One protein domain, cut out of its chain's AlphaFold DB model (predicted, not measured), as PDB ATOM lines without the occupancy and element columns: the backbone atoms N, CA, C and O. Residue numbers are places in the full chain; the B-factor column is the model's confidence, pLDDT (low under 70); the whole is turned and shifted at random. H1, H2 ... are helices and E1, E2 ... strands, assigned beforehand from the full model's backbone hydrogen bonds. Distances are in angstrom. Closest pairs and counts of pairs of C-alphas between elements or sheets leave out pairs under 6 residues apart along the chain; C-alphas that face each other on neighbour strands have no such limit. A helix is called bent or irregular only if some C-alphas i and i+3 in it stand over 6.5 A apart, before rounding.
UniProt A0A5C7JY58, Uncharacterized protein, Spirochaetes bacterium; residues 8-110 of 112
ATOM      1  N   GLU A   8      43.578 -15.286  11.610       92.12
ATOM      2  CA  GLU A   8      42.568 -14.656  12.456       92.12
ATOM      3  C   GLU A   8      41.313 -15.529  12.571       92.12
ATOM      4  O   GLU A   8      40.818 -15.766  13.673       92.12
ATOM      5  N   ASN A   9      40.827 -16.072  11.454       94.75
ATOM      6  CA  ASN A   9      39.672 -16.967  11.473       94.75
ATOM      7  C   ASN A   9      39.996 -18.286  12.186       94.75
ATOM      8  O   ASN A   9      39.194 -18.740  13.002       94.75
ATOM      9  N   LYS A  10      41.204 -18.832  11.986       92.88
ATOM     10  CA  LYS A  10      41.690 -20.004  12.729       92.88
ATOM     11  C   LYS A  10      41.673 -19.759  14.241       92.88
ATOM     12  O   LYS A  10      41.139 -20.574  14.987       92.88
ATOM     13  N   ARG A  11      42.175 -18.608  14.708       89.75
ATOM     14  CA  ARG A  11      42.140 -18.223  16.134       89.75
ATOM     15  C   ARG A  11      40.714 -18.120  16.676       89.75
ATOM     16  O   ARG A  11      40.440 -18.651  17.751       89.75
ATOM     17  N   LYS A  12      39.798 -17.484  15.937       93.31
ATOM     18  CA  LYS A  12      38.381 -17.371  16.337       93.31
ATOM     19  C   LYS A  12      37.702 -18.733  16.451       93.31
ATOM     20  O   LYS A  12      36.937 -18.946  17.392       93.31
ATOM     21  N   PHE A  13      37.996 -19.642  15.523       94.12
ATOM     22  CA  PHE A  13      37.528 -21.022  15.586       94.12
ATOM     23  C   PHE A  13      38.106 -21.753  16.809       94.12
ATOM     24  O   PHE A  13      37.351 -22.331  17.587       94.12
ATOM     25  N   PHE A  14      39.417 -21.657  17.054       91.38
ATOM     26  CA  PHE A  14      40.077 -22.331  18.183       91.38
ATOM     27  C   PHE A  14      39.560 -21.836  19.535       91.38
ATOM     28  O   PHE A  14      39.406 -22.626  20.465       91.38
ATOM     29  N   ALA A  15      39.219 -20.549  19.638       90.50
ATOM     30  CA  ALA A  15      38.625 -19.977  20.840       90.50
ATOM     31  C   ALA A  15      37.288 -20.639  21.232       90.50
ATOM     32  O   ALA A  15      36.943 -20.637  22.410       90.50
ATOM     33  N   GLN A  16      36.563 -21.259  20.288       91.69
ATOM     34  CA  GLN A  16      35.328 -22.004  20.585       91.69
ATOM     35  C   GLN A  16      35.573 -23.293  21.384       91.69
ATOM     36  O   GLN A  16      34.638 -23.861  21.941       91.69
ATOM     37  N   TYR A  17      36.822 -23.756  21.430       90.81
ATOM     38  CA  TYR A  17      37.257 -24.975  22.109       90.81
ATOM     39  C   TYR A  17      38.232 -24.675  23.259       90.81
ATOM     40  O   TYR A  17      38.929 -25.563  23.756       90.81
ATOM     41  N   TRP A  18      38.310 -23.409  23.677       83.38
ATOM     42  CA  TRP A  18      39.242 -22.961  24.703       83.38
ATOM     43  C   TRP A  18      39.033 -23.692  26.037       83.38
ATOM     44  O   TRP A  18      37.907 -23.971  26.444       83.38
ATOM     45  N   GLY A  19      40.133 -23.984  26.737       78.94
ATOM     46  CA  GLY A  19      40.111 -24.666  28.037       78.94
ATOM     47  C   GLY A  19      40.037 -26.196  27.967       78.94
ATOM     48  O   GLY A  19      40.048 -26.849  29.010       78.94
ATOM     49  N   GLN A  20      40.017 -26.781  26.768       79.25
ATOM     50  CA  GLN A  20      39.971 -28.229  26.559       79.25
ATOM     51  C   GLN A  20      41.345 -28.803  26.169       79.25
ATOM     52  O   GLN A  20      42.106 -28.189  25.424       79.25
ATOM     53  N   LYS A  21      41.653 -30.032  26.609       75.06
ATOM     54  CA  LYS A  21      42.889 -30.765  26.255       75.06
ATOM     55  C   LYS A  21      42.764 -31.491  24.906       75.06
ATOM     56  O   LYS A  21      42.822 -32.716  24.845       75.06
ATOM     57  N   ILE A  22      42.531 -30.739  23.835       75.38
ATOM     58  CA  ILE A  22      42.256 -31.266  22.478       75.38
ATOM     59  C   ILE A  22      43.125 -30.606  21.402       75.38
ATOM     60  O   ILE A  22      42.825 -30.685  20.214       75.38
ATOM     61  N   LEU A  23      44.192 -29.935  21.821       74.69
ATOM     62  CA  LEU A  23      45.057 -29.141  20.964       74.69
ATOM     63  C   LEU A  23      46.312 -29.939  20.612       74.69
ATOM     64  O   LEU A  23      47.002 -30.439  21.503       74.69
ATOM     65  N   LEU A  24      46.581 -30.079  19.315       69.56
ATOM     66  CA  LEU A  24      47.760 -30.756  18.789       69.56
ATOM     67  C   LEU A  24      48.686 -29.758  18.100       69.56
ATOM     68  O   LEU A  24      48.232 -28.875  17.374       69.56
ATOM     69  N   HIS A  25      49.985 -29.950  18.300       65.88
ATOM     70  CA  HIS A  25      51.050 -29.268  17.578       65.88
ATOM     71  C   HIS A  25      51.659 -30.223  16.552       65.88
ATOM     72  O   HIS A  25      52.089 -31.316  16.919       65.88
ATOM     73  N   VAL A  26      51.705 -29.804  15.290       66.75
ATOM     74  CA  VAL A  26      52.371 -30.507  14.187       66.75
ATOM     75  C   VAL A  26      53.847 -30.120  14.195       66.75
ATOM     76  O   VAL A  26      54.173 -28.935  14.218       66.75
ATOM     77  N   ILE A  27      54.749 -31.099  14.218       66.25
ATOM     78  CA  ILE A  27      56.188 -30.872  14.042       66.25
ATOM     79  C   ILE A  27      56.591 -31.411  12.666       66.25
ATOM     80  O   ILE A  27      56.294 -32.560  12.357       66.25
ATOM     81  N   ASP A  28      57.310 -30.598  11.881       59.34
ATOM     82  CA  ASP A  28      57.750 -30.891  10.499       59.34
ATOM     83  C   ASP A  28      58.646 -32.139  10.355       59.34
ATOM     84  O   ASP A  28      58.953 -32.575   9.246       59.34
ATOM     85  N   VAL A  29      59.084 -32.725  11.468       51.56
ATOM     86  CA  VAL A  29      59.813 -33.991  11.480       51.56
ATOM     87  C   VAL A  29      58.768 -35.104  11.597       51.56
ATOM     88  O   VAL A  29      58.321 -35.426  12.694       51.56
ATOM     89  N   ASP A  30      58.351 -35.638  10.448       56.47
ATOM     90  CA  ASP A  30      57.482 -36.818  10.290       56.47
ATOM     91  C   ASP A  30      55.992 -36.661  10.676       56.47
ATOM     92  O   ASP A  30      55.356 -37.640  11.070       56.47
ATOM     93  N   ASP A  31      55.408 -35.458  10.567       59.91
ATOM     94  CA  ASP A  31      53.992 -35.189  10.907       59.91
ATOM     95  C   ASP A  31      53.614 -35.633  12.337       59.91
ATOM     96  O   ASP A  31      52.478 -36.028  12.632       59.91
ATOM     97  N   ILE A  32      54.579 -35.578  13.260       59.00
ATOM     98  CA  ILE A  32      54.356 -35.957  14.652       59.00
ATOM     99  C   ILE A  32      53.422 -34.932  15.299       59.00
ATOM    100  O   ILE A  32      53.710 -33.735  15.356       59.00
ATOM    101  N   LEU A  33      52.306 -35.428  15.832       60.09
ATOM    102  CA  LEU A  33      51.319 -34.644  16.566       60.09
ATOM    103  C   LEU A  33      51.566 -34.759  18.071       60.09
ATOM    104  O   LEU A  33      51.363 -35.821  18.659       60.09
ATOM    105  N   LEU A  34      51.958 -33.658  18.714       60.91
ATOM    106  CA  LEU A  34      52.102 -33.592  20.171       60.91
ATOM    107  C   LEU A  34      50.865 -32.954  20.811       60.91
ATOM    108  O   LEU A  34      50.468 -31.853  20.433       60.91
ATOM    109  N   LEU A  35      50.278 -33.622  21.810       59.16
ATOM    110  CA  LEU A  35      49.216 -33.050  22.642       59.16
ATOM    111  C   LEU A  35      49.847 -32.084  23.652       59.16
ATOM    112  O   LEU A  35      50.481 -32.514  24.617       59.16
ATOM    113  N   LEU A  36      49.701 -30.781  23.419       59.25
ATOM    114  CA  LEU A  36      50.264 -29.749  24.291       59.25
ATOM    115  C   LEU A  36      49.209 -29.236  25.280       59.25
ATOM    116  O   LEU A  36      48.043 -29.039  24.936       59.25
ATOM    117  N   ASN A  37      49.624 -28.996  26.526       54.31
ATOM    118  CA  ASN A  37      48.788 -28.347  27.534       54.31
ATOM    119  C   ASN A  37      48.881 -26.814  27.371       54.31
ATOM    120  O   ASN A  37      49.857 -26.207  27.786       54.31
ATOM    121  N   ASN A  38      47.836 -26.217  26.793       53.00
ATOM    122  CA  ASN A  38      47.310 -24.858  27.017       53.00
ATOM    123  C   ASN A  38      48.213 -23.601  26.950       53.00
ATOM    124  O   ASN A  38      47.755 -22.545  27.382       53.00
ATOM    125  N   GLU A  39      49.402 -23.619  26.352       55.09
ATOM    126  CA  GLU A  39      50.113 -22.370  26.014       55.09
ATOM    127  C   GLU A  39      50.111 -22.138  24.504       55.09
ATOM    128  O   GLU A  39      51.007 -22.618  23.821       55.09
ATOM    129  N   ILE A  40      49.103 -21.426  23.969       53.41
ATOM    130  CA  ILE A  40      49.140 -20.954  22.571       53.41
ATOM    131  C   ILE A  40      50.357 -20.036  22.414       53.41
ATOM    132  O   ILE A  40      50.297 -18.854  22.754       53.41
ATOM    133  N   ASP A  41      51.454 -20.584  21.896       55.97
ATOM    134  CA  ASP A  41      52.562 -19.798  21.365       55.97
ATOM    135  C   ASP A  41      52.106 -19.097  20.069       55.97
ATOM    136  O   ASP A  41      51.100 -19.449  19.443       55.97
ATOM    137  N   ASN A  42      52.851 -18.082  19.648       53.81
ATOM    138  CA  ASN A  42      52.588 -17.213  18.506       53.81
ATOM    139  C   ASN A  42      52.414 -17.947  17.162       53.81
ATOM    140  O   ASN A  42      51.991 -17.315  16.189       53.81
ATOM    141  N   ASP A  43      52.676 -19.255  17.102       67.75
ATOM    142  CA  ASP A  43      52.669 -20.058  15.883       67.75
ATOM    143  C   ASP A  43      51.515 -21.073  15.781       67.75
ATOM    144  O   ASP A  43      51.696 -22.231  15.409       67.75
ATOM    145  N   ILE A  44      50.274 -20.620  16.015       74.62
ATOM    146  CA  ILE A  44      49.036 -21.393  15.743       74.62
ATOM    147  C   ILE A  44      48.940 -21.914  14.287       74.62
ATOM    148  O   ILE A  44      48.058 -22.711  13.957       74.62
ATOM    149  N   LYS A  45      49.836 -21.493  13.381       77.88
ATOM    150  CA  LYS A  45      49.938 -22.054  12.027       77.88
ATOM    151  C   LYS A  45      50.109 -23.570  12.077       77.88
ATOM    152  O   LYS A  45      49.333 -24.256  11.417       77.88
ATOM    153  N   ASN A  46      50.978 -24.062  12.957       77.75
ATOM    154  CA  ASN A  46      51.295 -25.487  13.088       77.75
ATOM    155  C   ASN A  46      50.367 -26.225  14.066       77.75
ATOM    156  O   ASN A  46      50.637 -27.354  14.459       77.75
ATOM    157  N   TRP A  47      49.285 -25.582  14.512       82.25
ATOM    158  CA  TRP A  47      48.376 -26.138  15.511       82.25
ATOM    159  C   TRP A  47      47.097 -26.636  14.846       82.25
ATOM    160  O   TRP A  47      46.612 -26.022  13.897       82.25
ATOM    161  N   LEU A  48      46.506 -27.704  15.371       89.94
ATOM    162  CA  LEU A  48      45.200 -28.214  14.949       89.94
ATOM    163  C   LEU A  48      44.415 -28.758  16.143       89.94
ATOM    164  O   LEU A  48      44.993 -29.109  17.172       89.94
ATOM    165  N   LEU A  49      43.092 -28.824  16.026       90.56
ATOM    166  CA  LEU A  49      42.233 -29.434  17.038       90.56
ATOM    167  C   LEU A  49      41.980 -30.907  16.715       90.56
ATOM    168  O   LEU A  49      41.586 -31.237  15.598       90.56
ATOM    169  N   TYR A  50      42.152 -31.785  17.701       91.19
ATOM    170  CA  TYR A  50      41.827 -33.207  17.592       91.19
ATOM    171  C   TYR A  50      40.446 -33.487  18.168       91.19
ATOM    172  O   TYR A  50      40.273 -33.627  19.384       91.19
ATOM    173  N   LEU A  51      39.453 -33.539  17.287       93.62
ATOM    174  CA  LEU A  51      38.038 -33.519  17.646       93.62
ATOM    175  C   LEU A  51      37.345 -34.824  17.265       93.62
ATOM    176  O   LEU A  51      37.671 -35.452  16.260       93.62
ATOM    177  N   LYS A  52      36.356 -35.231  18.058       94.81
ATOM    178  CA  LYS A  52      35.504 -36.382  17.743       94.81
ATOM    179  C   LYS A  52      34.592 -36.048  16.552       94.81
ATOM    180  O   LYS A  52      33.990 -34.971  16.558       94.81
ATOM    181  N   PRO A  53      34.417 -36.927  15.555       95.75
ATOM    182  CA  PRO A  53      33.365 -36.749  14.560       95.75
ATOM    183  C   PRO A  53      31.970 -36.860  15.196       95.75
ATOM    184  O   PRO A  53      31.760 -37.610  16.147       95.75
ATOM    185  N   VAL A  54      30.975 -36.160  14.639       94.38
ATOM    186  CA  VAL A  54      29.575 -36.233  15.119       94.38
ATOM    187  C   VAL A  54      28.982 -37.643  15.032       94.38
ATOM    188  O   VAL A  54      28.041 -37.962  15.754       94.38
ATOM    189  N   SER A  55      29.534 -38.515  14.183       93.69
ATOM    190  CA  SER A  55      29.166 -39.934  14.121       93.69
ATOM    191  C   SER A  55      29.402 -40.659  15.451       93.69
ATOM    192  O   SER A  55      28.601 -41.535  15.781       93.69
ATOM    193  N   GLN A  56      30.399 -40.239  16.241       95.06
ATOM    194  CA  GLN A  56      30.739 -40.799  17.555       95.06
ATOM    195  C   GLN A  56      29.857 -40.297  18.707       95.06
ATOM    196  O   GLN A  56      30.038 -40.756  19.831       95.06
ATOM    197  N   ILE A  57      28.897 -39.390  18.466       94.75
ATOM    198  CA  ILE A  57      27.933 -39.000  19.507       94.75
ATOM    199  C   ILE A  57      27.225 -40.258  20.015       94.75
ATOM    200  O   ILE A  57      26.568 -40.963  19.236       94.75
ATOM    201  N   SER A  58      27.378 -40.504  21.314       95.44
ATOM    202  CA  SER A  58      26.832 -41.657  22.023       95.44
ATOM    203  C   SER A  58      25.440 -41.370  22.593       95.44
ATOM    204  O   SER A  58      25.015 -40.215  22.699       95.44
ATOM    205  N   ASP A  59      24.714 -42.421  22.980       96.25
ATOM    206  CA  ASP A  59      23.445 -42.257  23.700       96.25
ATOM    207  C   ASP A  59      23.659 -41.602  25.074       96.25
ATOM    208  O   ASP A  59      22.810 -40.838  25.522       96.25
ATOM    209  N   GLU A  60      24.811 -41.825  25.715       95.19
ATOM    210  CA  GLU A  60      25.172 -41.171  26.978       95.19
ATOM    211  C   GLU A  60      25.319 -39.652  26.807       95.19
ATOM    212  O   GLU A  60      24.729 -38.888  27.574       95.19
ATOM    213  N   ASP A  61      26.030 -39.199  25.766       94.69
ATOM    214  CA  ASP A  61      26.121 -37.770  25.434       94.69
ATOM    215  C   ASP A  61      24.726 -37.174  25.199       94.69
ATOM    216  O   ASP A  61      24.419 -36.079  25.668       94.69
ATOM    217  N   ALA A  62      23.856 -37.910  24.500       95.12
ATOM    218  CA  ALA A  62      22.490 -37.484  24.228       95.12
ATOM    219  C   ALA A  62      21.661 -37.335  25.510       95.12
ATOM    220  O   ALA A  62      21.031 -36.296  25.710       95.12
ATOM    221  N   ILE A  63      21.712 -38.329  26.398       94.94
ATOM    222  CA  ILE A  63      21.013 -38.321  27.689       94.94
ATOM    223  C   ILE A  63      21.482 -37.154  28.557       94.94
ATOM    224  O   ILE A  63      20.650 -36.432  29.109       94.94
ATOM    225  N   ASN A  64      22.791 -36.901  28.614       92.75
ATOM    226  CA  ASN A  64      23.359 -35.776  29.362       92.75
ATOM    227  C   ASN A  64      22.883 -34.407  28.846       92.75
ATOM    228  O   ASN A  64      22.841 -33.440  29.605       92.75
ATOM    229  N   LEU A  65      22.487 -34.327  27.573       91.19
ATOM    230  CA  LEU A  65      21.931 -33.128  26.942       91.19
ATOM    231  C   LEU A  65      20.392 -33.116  26.901       91.19
ATOM    232  O   LEU A  65      19.798 -32.245  26.270       91.19
ATOM    233  N   GLY A  66      19.728 -34.055  27.586       92.31
ATOM    234  CA  GLY A  66      18.266 -34.108  27.700       92.31
ATOM    235  C   GLY A  66      17.551 -34.789  26.528       92.31
ATOM    236  O   GLY A  66      16.339 -34.636  26.370       92.31
ATOM    237  N   TYR A  67      18.276 -35.547  25.707       92.25
ATOM    238  CA  TYR A  67      17.727 -36.354  24.619       92.25
ATOM    239  C   TYR A  67      17.594 -37.821  25.043       92.25
ATOM    240  O   TYR A  67      18.318 -38.305  25.899       92.25
ATOM    241  N   GLY A  68      16.673 -38.562  24.422       92.69
ATOM    242  CA  GLY A  68      16.529 -39.997  24.699       92.69
ATOM    243  C   GLY A  68      17.599 -40.872  24.036       92.69
ATOM    244  O   GLY A  68      17.976 -41.891  24.598       92.69
ATOM    245  N   TYR A  69      18.066 -40.480  22.843       93.88
ATOM    246  CA  TYR A  69      18.979 -41.267  22.003       93.88
ATOM    247  C   TYR A  69      19.846 -40.356  21.124       93.88
ATOM    248  O   TYR A  69      19.413 -39.265  20.726       93.88
ATOM    249  N   ALA A  70      21.027 -40.836  20.740       94.69
ATOM    250  CA  ALA A  70      22.003 -40.136  19.908       94.69
ATOM    251  C   ALA A  70      21.439 -39.693  18.558       94.69
ATOM    252  O   ALA A  70      21.756 -38.608  18.081       94.69
ATOM    253  N   SER A  71      20.579 -40.501  17.933       94.00
ATOM    254  CA  SER A  71      19.953 -40.165  16.646       94.00
ATOM    255  C   SER A  71      19.106 -38.890  16.717       94.00
ATOM    256  O   SER A  71      19.123 -38.078  15.787       94.00
ATOM    257  N   HIS A  72      18.412 -38.671  17.839       93.19
ATOM    258  CA  HIS A  72      17.606 -37.473  18.047       93.19
ATOM    259  C   HIS A  72      18.497 -36.237  18.241       93.19
ATOM    260  O   HIS A  72      18.230 -35.198  17.636       93.19
ATOM    261  N   LEU A  73      19.593 -36.365  18.997       93.69
ATOM    262  CA  LEU A  73      20.590 -35.299  19.145       93.69
ATOM    263  C   LEU A  73      21.288 -34.974  17.810       93.69
ATOM    264  O   LEU A  73      21.378 -33.808  17.437       93.69
ATOM    265  N   LYS A  74      21.702 -35.989  17.040       92.94
ATOM    266  CA  LYS A  74      22.325 -35.830  15.708       92.94
ATOM    267  C   LYS A  74      21.420 -35.107  14.704       92.94
ATOM    268  O   LYS A  74      21.917 -34.454  13.795       92.94
ATOM    269  N   SER A  75      20.102 -35.185  14.886       91.75
ATOM    270  CA  SER A  75      19.124 -34.461  14.060       91.75
ATOM    271  C   SER A  75      18.896 -33.007  14.511       91.75
ATOM    272  O   SER A  75      18.194 -32.270  13.830       91.75
ATOM    273  N   ASN A  76      19.459 -32.596  15.656       90.31
ATOM    274  CA  ASN A  76      19.273 -31.281  16.290       90.31
ATOM    275  C   ASN A  76      20.609 -30.706  16.814       90.31
ATOM    276  O   ASN A  76      20.673 -30.152  17.918       90.31
ATOM    277  N   LEU A  77      21.701 -30.890  16.060       90.12
ATOM    278  CA  LEU A  77      23.047 -30.455  16.467       90.12
ATOM    279  C   LEU A  77      23.116 -28.942  16.718       90.12
ATOM    280  O   LEU A  77      23.804 -28.501  17.634       90.12
ATOM    281  N   ASP A  78      22.369 -28.165  15.932       89.44
ATOM    282  CA  ASP A  78      22.287 -26.704  15.974       89.44
ATOM    283  C   ASP A  78      21.855 -26.157  17.342       89.44
ATOM    284  O   ASP A  78      22.345 -25.117  17.779       89.44
ATOM    285  N   ARG A  79      20.994 -26.886  18.056       90.31
ATOM    286  CA  ARG A  79      20.484 -26.473  19.372       90.31
ATOM    287  C   ARG A  79      21.482 -26.652  20.509       90.31
ATOM    288  O   ARG A  79      21.312 -26.032  21.552       90.31
ATOM    289  N   ASN A  80      22.496 -27.493  20.316       90.62
ATOM    290  CA  ASN A  80      23.434 -27.900  21.367       90.62
ATOM    291  C   ASN A  80      24.891 -27.666  20.952       90.62
ATOM    292  O   ASN A  80      25.792 -28.317  21.476       90.62
ATOM    293  N   ILE A  81      25.131 -26.757  19.998       91.88
ATOM    294  CA  ILE A  81      26.457 -26.520  19.414       91.88
ATOM    295  C   ILE A  81      27.513 -26.304  20.501       91.88
ATOM    296  O   ILE A  81      28.526 -26.996  20.508       91.88
ATOM    297  N   ASP A  82      27.278 -25.391  21.444       90.62
ATOM    298  CA  ASP A  82      28.287 -25.051  22.454       90.62
ATOM    299  C   ASP A  82      28.566 -26.219  23.408       90.62
ATOM    300  O   ASP A  82      29.710 -26.471  23.784       90.62
ATOM    301  N   GLN A  83      27.538 -26.995  23.754       92.50
ATOM    302  CA  GLN A  83      27.686 -28.181  24.597       92.50
ATOM    303  C   GLN A  83      28.461 -29.288  23.873       92.50
ATOM    304  O   GLN A  83      29.378 -29.873  24.440       92.50
ATOM    305  N   LEU A  84      28.150 -29.533  22.602       93.75
ATOM    306  CA  LEU A  84      28.864 -30.495  21.763       93.75
ATOM    307  C   LEU A  84      30.329 -30.087  21.548       93.75
ATOM    308  O   LEU A  84      31.216 -30.939  21.602       93.75
ATOM    309  N   ARG A  85      30.607 -28.788  21.377       93.06
ATOM    310  CA  ARG A  85      31.981 -28.266  21.334       93.06
ATOM    311  C   ARG A  85      32.714 -28.501  22.649       93.06
ATOM    312  O   ARG A  85      33.865 -28.922  22.610       93.06
ATOM    313  N   ASN A  86      32.058 -28.304  23.795       90.12
ATOM    314  CA  ASN A  86      32.622 -28.598  25.122       90.12
ATOM    315  C   ASN A  86      32.914 -30.089  25.351       90.12
ATOM    316  O   ASN A  86      33.801 -30.428  26.130       90.12
ATOM    317  N   LEU A  87      32.199 -30.978  24.658       90.81
ATOM    318  CA  LEU A  87      32.461 -32.420  24.639       90.81
ATOM    319  C   LEU A  87      33.560 -32.822  23.632       90.81
ATOM    320  O   LEU A  87      33.904 -34.003  23.517       90.81
ATOM    321  N   GLY A  88      34.129 -31.850  22.909       92.69
ATOM    322  CA  GLY A  88      35.204 -32.053  21.944       92.69
ATOM    323  C   GLY A  88      34.745 -32.596  20.590       92.69
ATOM    324  O   GLY A  88      35.546 -33.234  19.906       92.69
ATOM    325  N   TYR A  89      33.484 -32.381  20.197       95.38
ATOM    326  CA  TYR A  89      32.987 -32.759  18.869       95.38
ATOM    327  C   TYR A  89      33.323 -31.710  17.802       95.38
ATOM    328  O   TYR A  89      33.246 -30.500  18.035       95.38
ATOM    329  N   ALA A  90      33.669 -32.182  16.605       96.00
ATOM    330  CA  ALA A  90      33.851 -31.358  15.420       96.00
ATOM    331  C   ALA A  90      32.490 -30.891  14.906       96.00
ATOM    332  O   ALA A  90      31.622 -31.706  14.602       96.00
ATOM    333  N   LEU A  91      32.307 -29.578  14.802       95.50
ATOM    334  CA  LEU A  91      31.080 -28.972  14.300       95.50
ATOM    335  C   LEU A  91      31.406 -27.906  13.254       95.50
ATOM    336  O   LEU A  91      32.467 -27.282  13.348       95.50
ATOM    337  N   PRO A  92      30.488 -27.651  12.303       95.25
ATOM    338  CA  PRO A  92      30.616 -26.542  11.372       95.25
ATOM    339  C   PRO A  92      30.861 -25.209  12.088       95.25
ATOM    340  O   PRO A  92      30.420 -24.981  13.228       95.25
ATOM    341  N   TRP A  93      31.551 -24.304  11.402       95.62
ATOM    342  CA  TRP A  93      31.828 -22.970  11.916       95.62
ATOM    343  C   TRP A  93      31.655 -21.930  10.816       95.62
ATOM    344  O   TRP A  93      32.291 -22.008   9.770       95.62
ATOM    345  N   MET A  94      30.778 -20.953  11.068       93.69
ATOM    346  CA  MET A  94      30.307 -20.011  10.050       93.69
ATOM    347  C   MET A  94      29.740 -20.772   8.841       93.69
ATOM    348  O   MET A  94      28.766 -21.504   8.995       93.69
ATOM    349  N   ASP A  95      30.333 -20.621   7.663       94.56
ATOM    350  CA  ASP A  95      29.957 -21.318   6.432       94.56
ATOM    351  C   ASP A  95      30.987 -22.377   6.000       94.56
ATOM    352  O   ASP A  95      31.004 -22.787   4.838       94.56
ATOM    353  N   LEU A  96      31.826 -22.835   6.938       95.88
ATOM    354  CA  LEU A  96      32.724 -23.979   6.768       95.88
ATOM    355  C   LEU A  96      32.078 -25.257   7.309       95.88
ATOM    356  O   LEU A  96      31.669 -25.320   8.474       95.88
ATOM    357  N   SER A  97      32.029 -26.285   6.464       95.81
ATOM    358  CA  SER A  97      31.735 -27.664   6.864       95.81
ATOM    359  C   SER A  97      32.893 -28.275   7.666       95.81
ATOM    360  O   SER A  97      33.981 -27.702   7.748       95.81
ATOM    361  N   VAL A  98      32.679 -29.444   8.277       95.94
ATOM    362  CA  VAL A  98      33.766 -30.148   8.987       95.94
ATOM    363  C   VAL A  98      34.849 -30.582   8.003       95.94
ATOM    364  O   VAL A  98      36.033 -30.490   8.316       95.94
ATOM    365  N   GLU A  99      34.454 -30.978   6.799       96.69
ATOM    366  CA  GLU A  99      35.344 -31.337   5.702       96.69
ATOM    367  C   GLU A  99      36.244 -30.155   5.318       96.69
ATOM    368  O   GLU A  99      37.453 -30.327   5.184       96.69
ATOM    369  N   ASP A 100      35.688 -28.941   5.256       97.06
ATOM    370  CA  ASP A 100      36.465 -27.724   4.988       97.06
ATOM    371  C   ASP A 100      37.475 -27.426   6.103       97.06
ATOM    372  O   ASP A 100      38.610 -27.034   5.838       97.06
ATOM    373  N   LEU A 101      37.075 -27.616   7.366       96.25
ATOM    374  CA  LEU A 101      37.950 -27.412   8.525       96.25
ATOM    375  C   LEU A 101      39.115 -28.416   8.543       96.25
ATOM    376  O   LEU A 101      40.217 -28.073   8.983       96.25
ATOM    377  N   VAL A 102      38.880 -29.640   8.063       95.25
ATOM    378  CA  VAL A 102      39.916 -30.664   7.873       95.25
ATOM    379  C   VAL A 102      40.832 -30.297   6.706       95.25
ATOM    380  O   VAL A 102      42.049 -30.312   6.873       95.25
ATOM    381  N   GLU A 103      40.277 -29.893   5.561       95.00
ATOM    382  CA  GLU A 103      41.050 -29.450   4.390       95.00
ATOM    383  C   GLU A 103      41.945 -28.243   4.720       95.00
ATOM    384  O   GLU A 103      43.088 -28.161   4.274       95.00
ATOM    385  N   TYR A 104      41.464 -27.324   5.560       93.81
ATOM    386  CA  TYR A 104      42.238 -26.166   6.019       93.81
ATOM    387  C   TYR A 104      43.321 -26.520   7.048       93.81
ATOM    388  O   TYR A 104      44.106 -25.646   7.429       93.81
ATOM    389  N   GLY A 105      43.371 -27.770   7.521       92.31
ATOM    390  CA  GLY A 105      44.298 -28.221   8.559       92.31
ATOM    391  C   GLY A 105      43.988 -27.638   9.940       92.31
ATOM    392  O   GLY A 105      44.877 -27.512  10.781       92.31
ATOM    393  N   TRP A 106      42.748 -27.206  10.181       93.75
ATOM    394  CA  TRP A 106      42.329 -26.667  11.481       93.75
ATOM    395  C   TRP A 106      41.848 -27.772  12.416       93.75
ATOM    396  O   TRP A 106      41.978 -27.643  13.634       93.75
ATOM    397  N   VAL A 107      41.308 -28.852  11.851       94.38
ATOM    398  CA  VAL A 107      40.778 -30.007  12.576       94.38
ATOM    399  C   VAL A 107      41.408 -31.288  12.042       94.38
ATOM    400  O   VAL A 107      41.533 -31.477  10.838       94.38
ATOM    401  N   LYS A 108      41.731 -32.205  12.949       93.00
ATOM    402  CA  LYS A 108      41.923 -33.622  12.655       93.00
ATOM    403  C   LYS A 108      40.848 -34.406  13.399       93.00
ATOM    404  O   LYS A 108      40.637 -34.187  14.593       93.00
ATOM    405  N   LEU A 109      40.150 -35.292  12.696       93.81
ATOM    406  CA  LEU A 109      39.128 -36.135  13.311       93.81
ATOM    407  C   LEU A 109      39.781 -37.298  14.051       93.81
ATOM    408  O   LEU A 109      40.763 -37.867  13.574       93.81
ATOM    409  N   LYS A 110      39.235 -37.635  15.220       90.69
ATOM    410  CA  LYS A 110      39.635 -38.833  15.955       90.69
ATOM    411  C   LYS A 110      39.228 -40.073  15.176       90.69
ATOM    412  O   LYS A 110      38.059 -40.216  14.826       90.69
TER     413      LYS A 110
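This is residues 8 to 110 of the 112 residues of an uncharacterized protein of Spirochaetes bacterium (UniProt A0A5C7JY58). The model has two lobes set end to end: a small, curled four-stranded sheet with a short helix grazing it at each of two places, H1 and H5, and a loose group of three short helices, H2, H3 and H4, at the other end. The chain leaves the sheet from E3, passes through the helical lobe and comes back through H5 to add E4 beside E3. The printed part has 103 residues, with five named helices and four named strands in the order H1 E1 E2 E3 H2 H3 H4 H5 E4; the class is mixed, helices and strands, and the sheet, E2 E1 E3 E4, is mixed too. By its radius of gyration of the C-alphas, 14.3 A, the whole is compact, yet its outline is elongated, with spans of 45 by 25 by 23 A.

Start at H1, residues 8 to 15, which only grazes the sheet with its residues 10 to 14; its closest C-alphas to E3, residues 47 to 51, are those of Phe 14 and Leu 49, 7.5 A apart. E1, residues 23 to 27, and E2, residues 32 to 35, form an antiparallel hairpin, where you find N 25 and O 34 at 2.9 A. E3 is antiparallel to E1, with N 24 and O 48 at 2.8 A. Next look at H2, residues 59 to 64, and H3, residues 70 to 74: they touch, their closest C-alphas being those of Asp 59 and Ala 70, 4.6 A apart. H4, residues 77 to 86, and H3 meet only through their link, and H4 is apart from H2. H5, residues 98 to 103, only grazes the sheet with its residues 98 to 102; the closest C-alphas of H5 and E4, residues 107 to 109, are those of Leu 101 and Val 107, 5.6 A apart. E4 is parallel to E3, with N 108 and O 49 at 2.8 A, and E3, H2 H3 H4 H5, E4 make a strand-helix-strand unit, two parallel neighbour strands with helices between. The pairing of E3 is staggered: residues 47 to 49 pair with E1, residues 49 to 51 with E4. In H1, H2, H3 and H5 every O i to N i+4 pair is within hydrogen-bond range; in H4 it is 4 of 6.

Find C-alpha 8 at (42.568, -14.656, 12.456); from there H1 runs 10.7 A to C-alpha 15. E1 spans 13.2 A, E2 9.9 A and E3 12.9 A. H2 spans 8.6 A and H3 6.0 A. H4 begins at C-alpha 77, (23.047, -30.455, 16.467), and spans 13.0 A; it is irregular, with C-alphas 79 and 82 at 8.5 A. H5 spans 8.6 A, and E4, 6.4 A long, ends at C-alpha 109, (39.128, -36.135, 13.311).

The two C-alphas farthest apart are those of Val 29 and Gly 68, 45.7 A. The printed part has no cut; the links E2 to E3 and H4 to H5 are long, with 11 residues each. The mean pLDDT of the printed part is 85.2, and residues 24 to 43 are under 70.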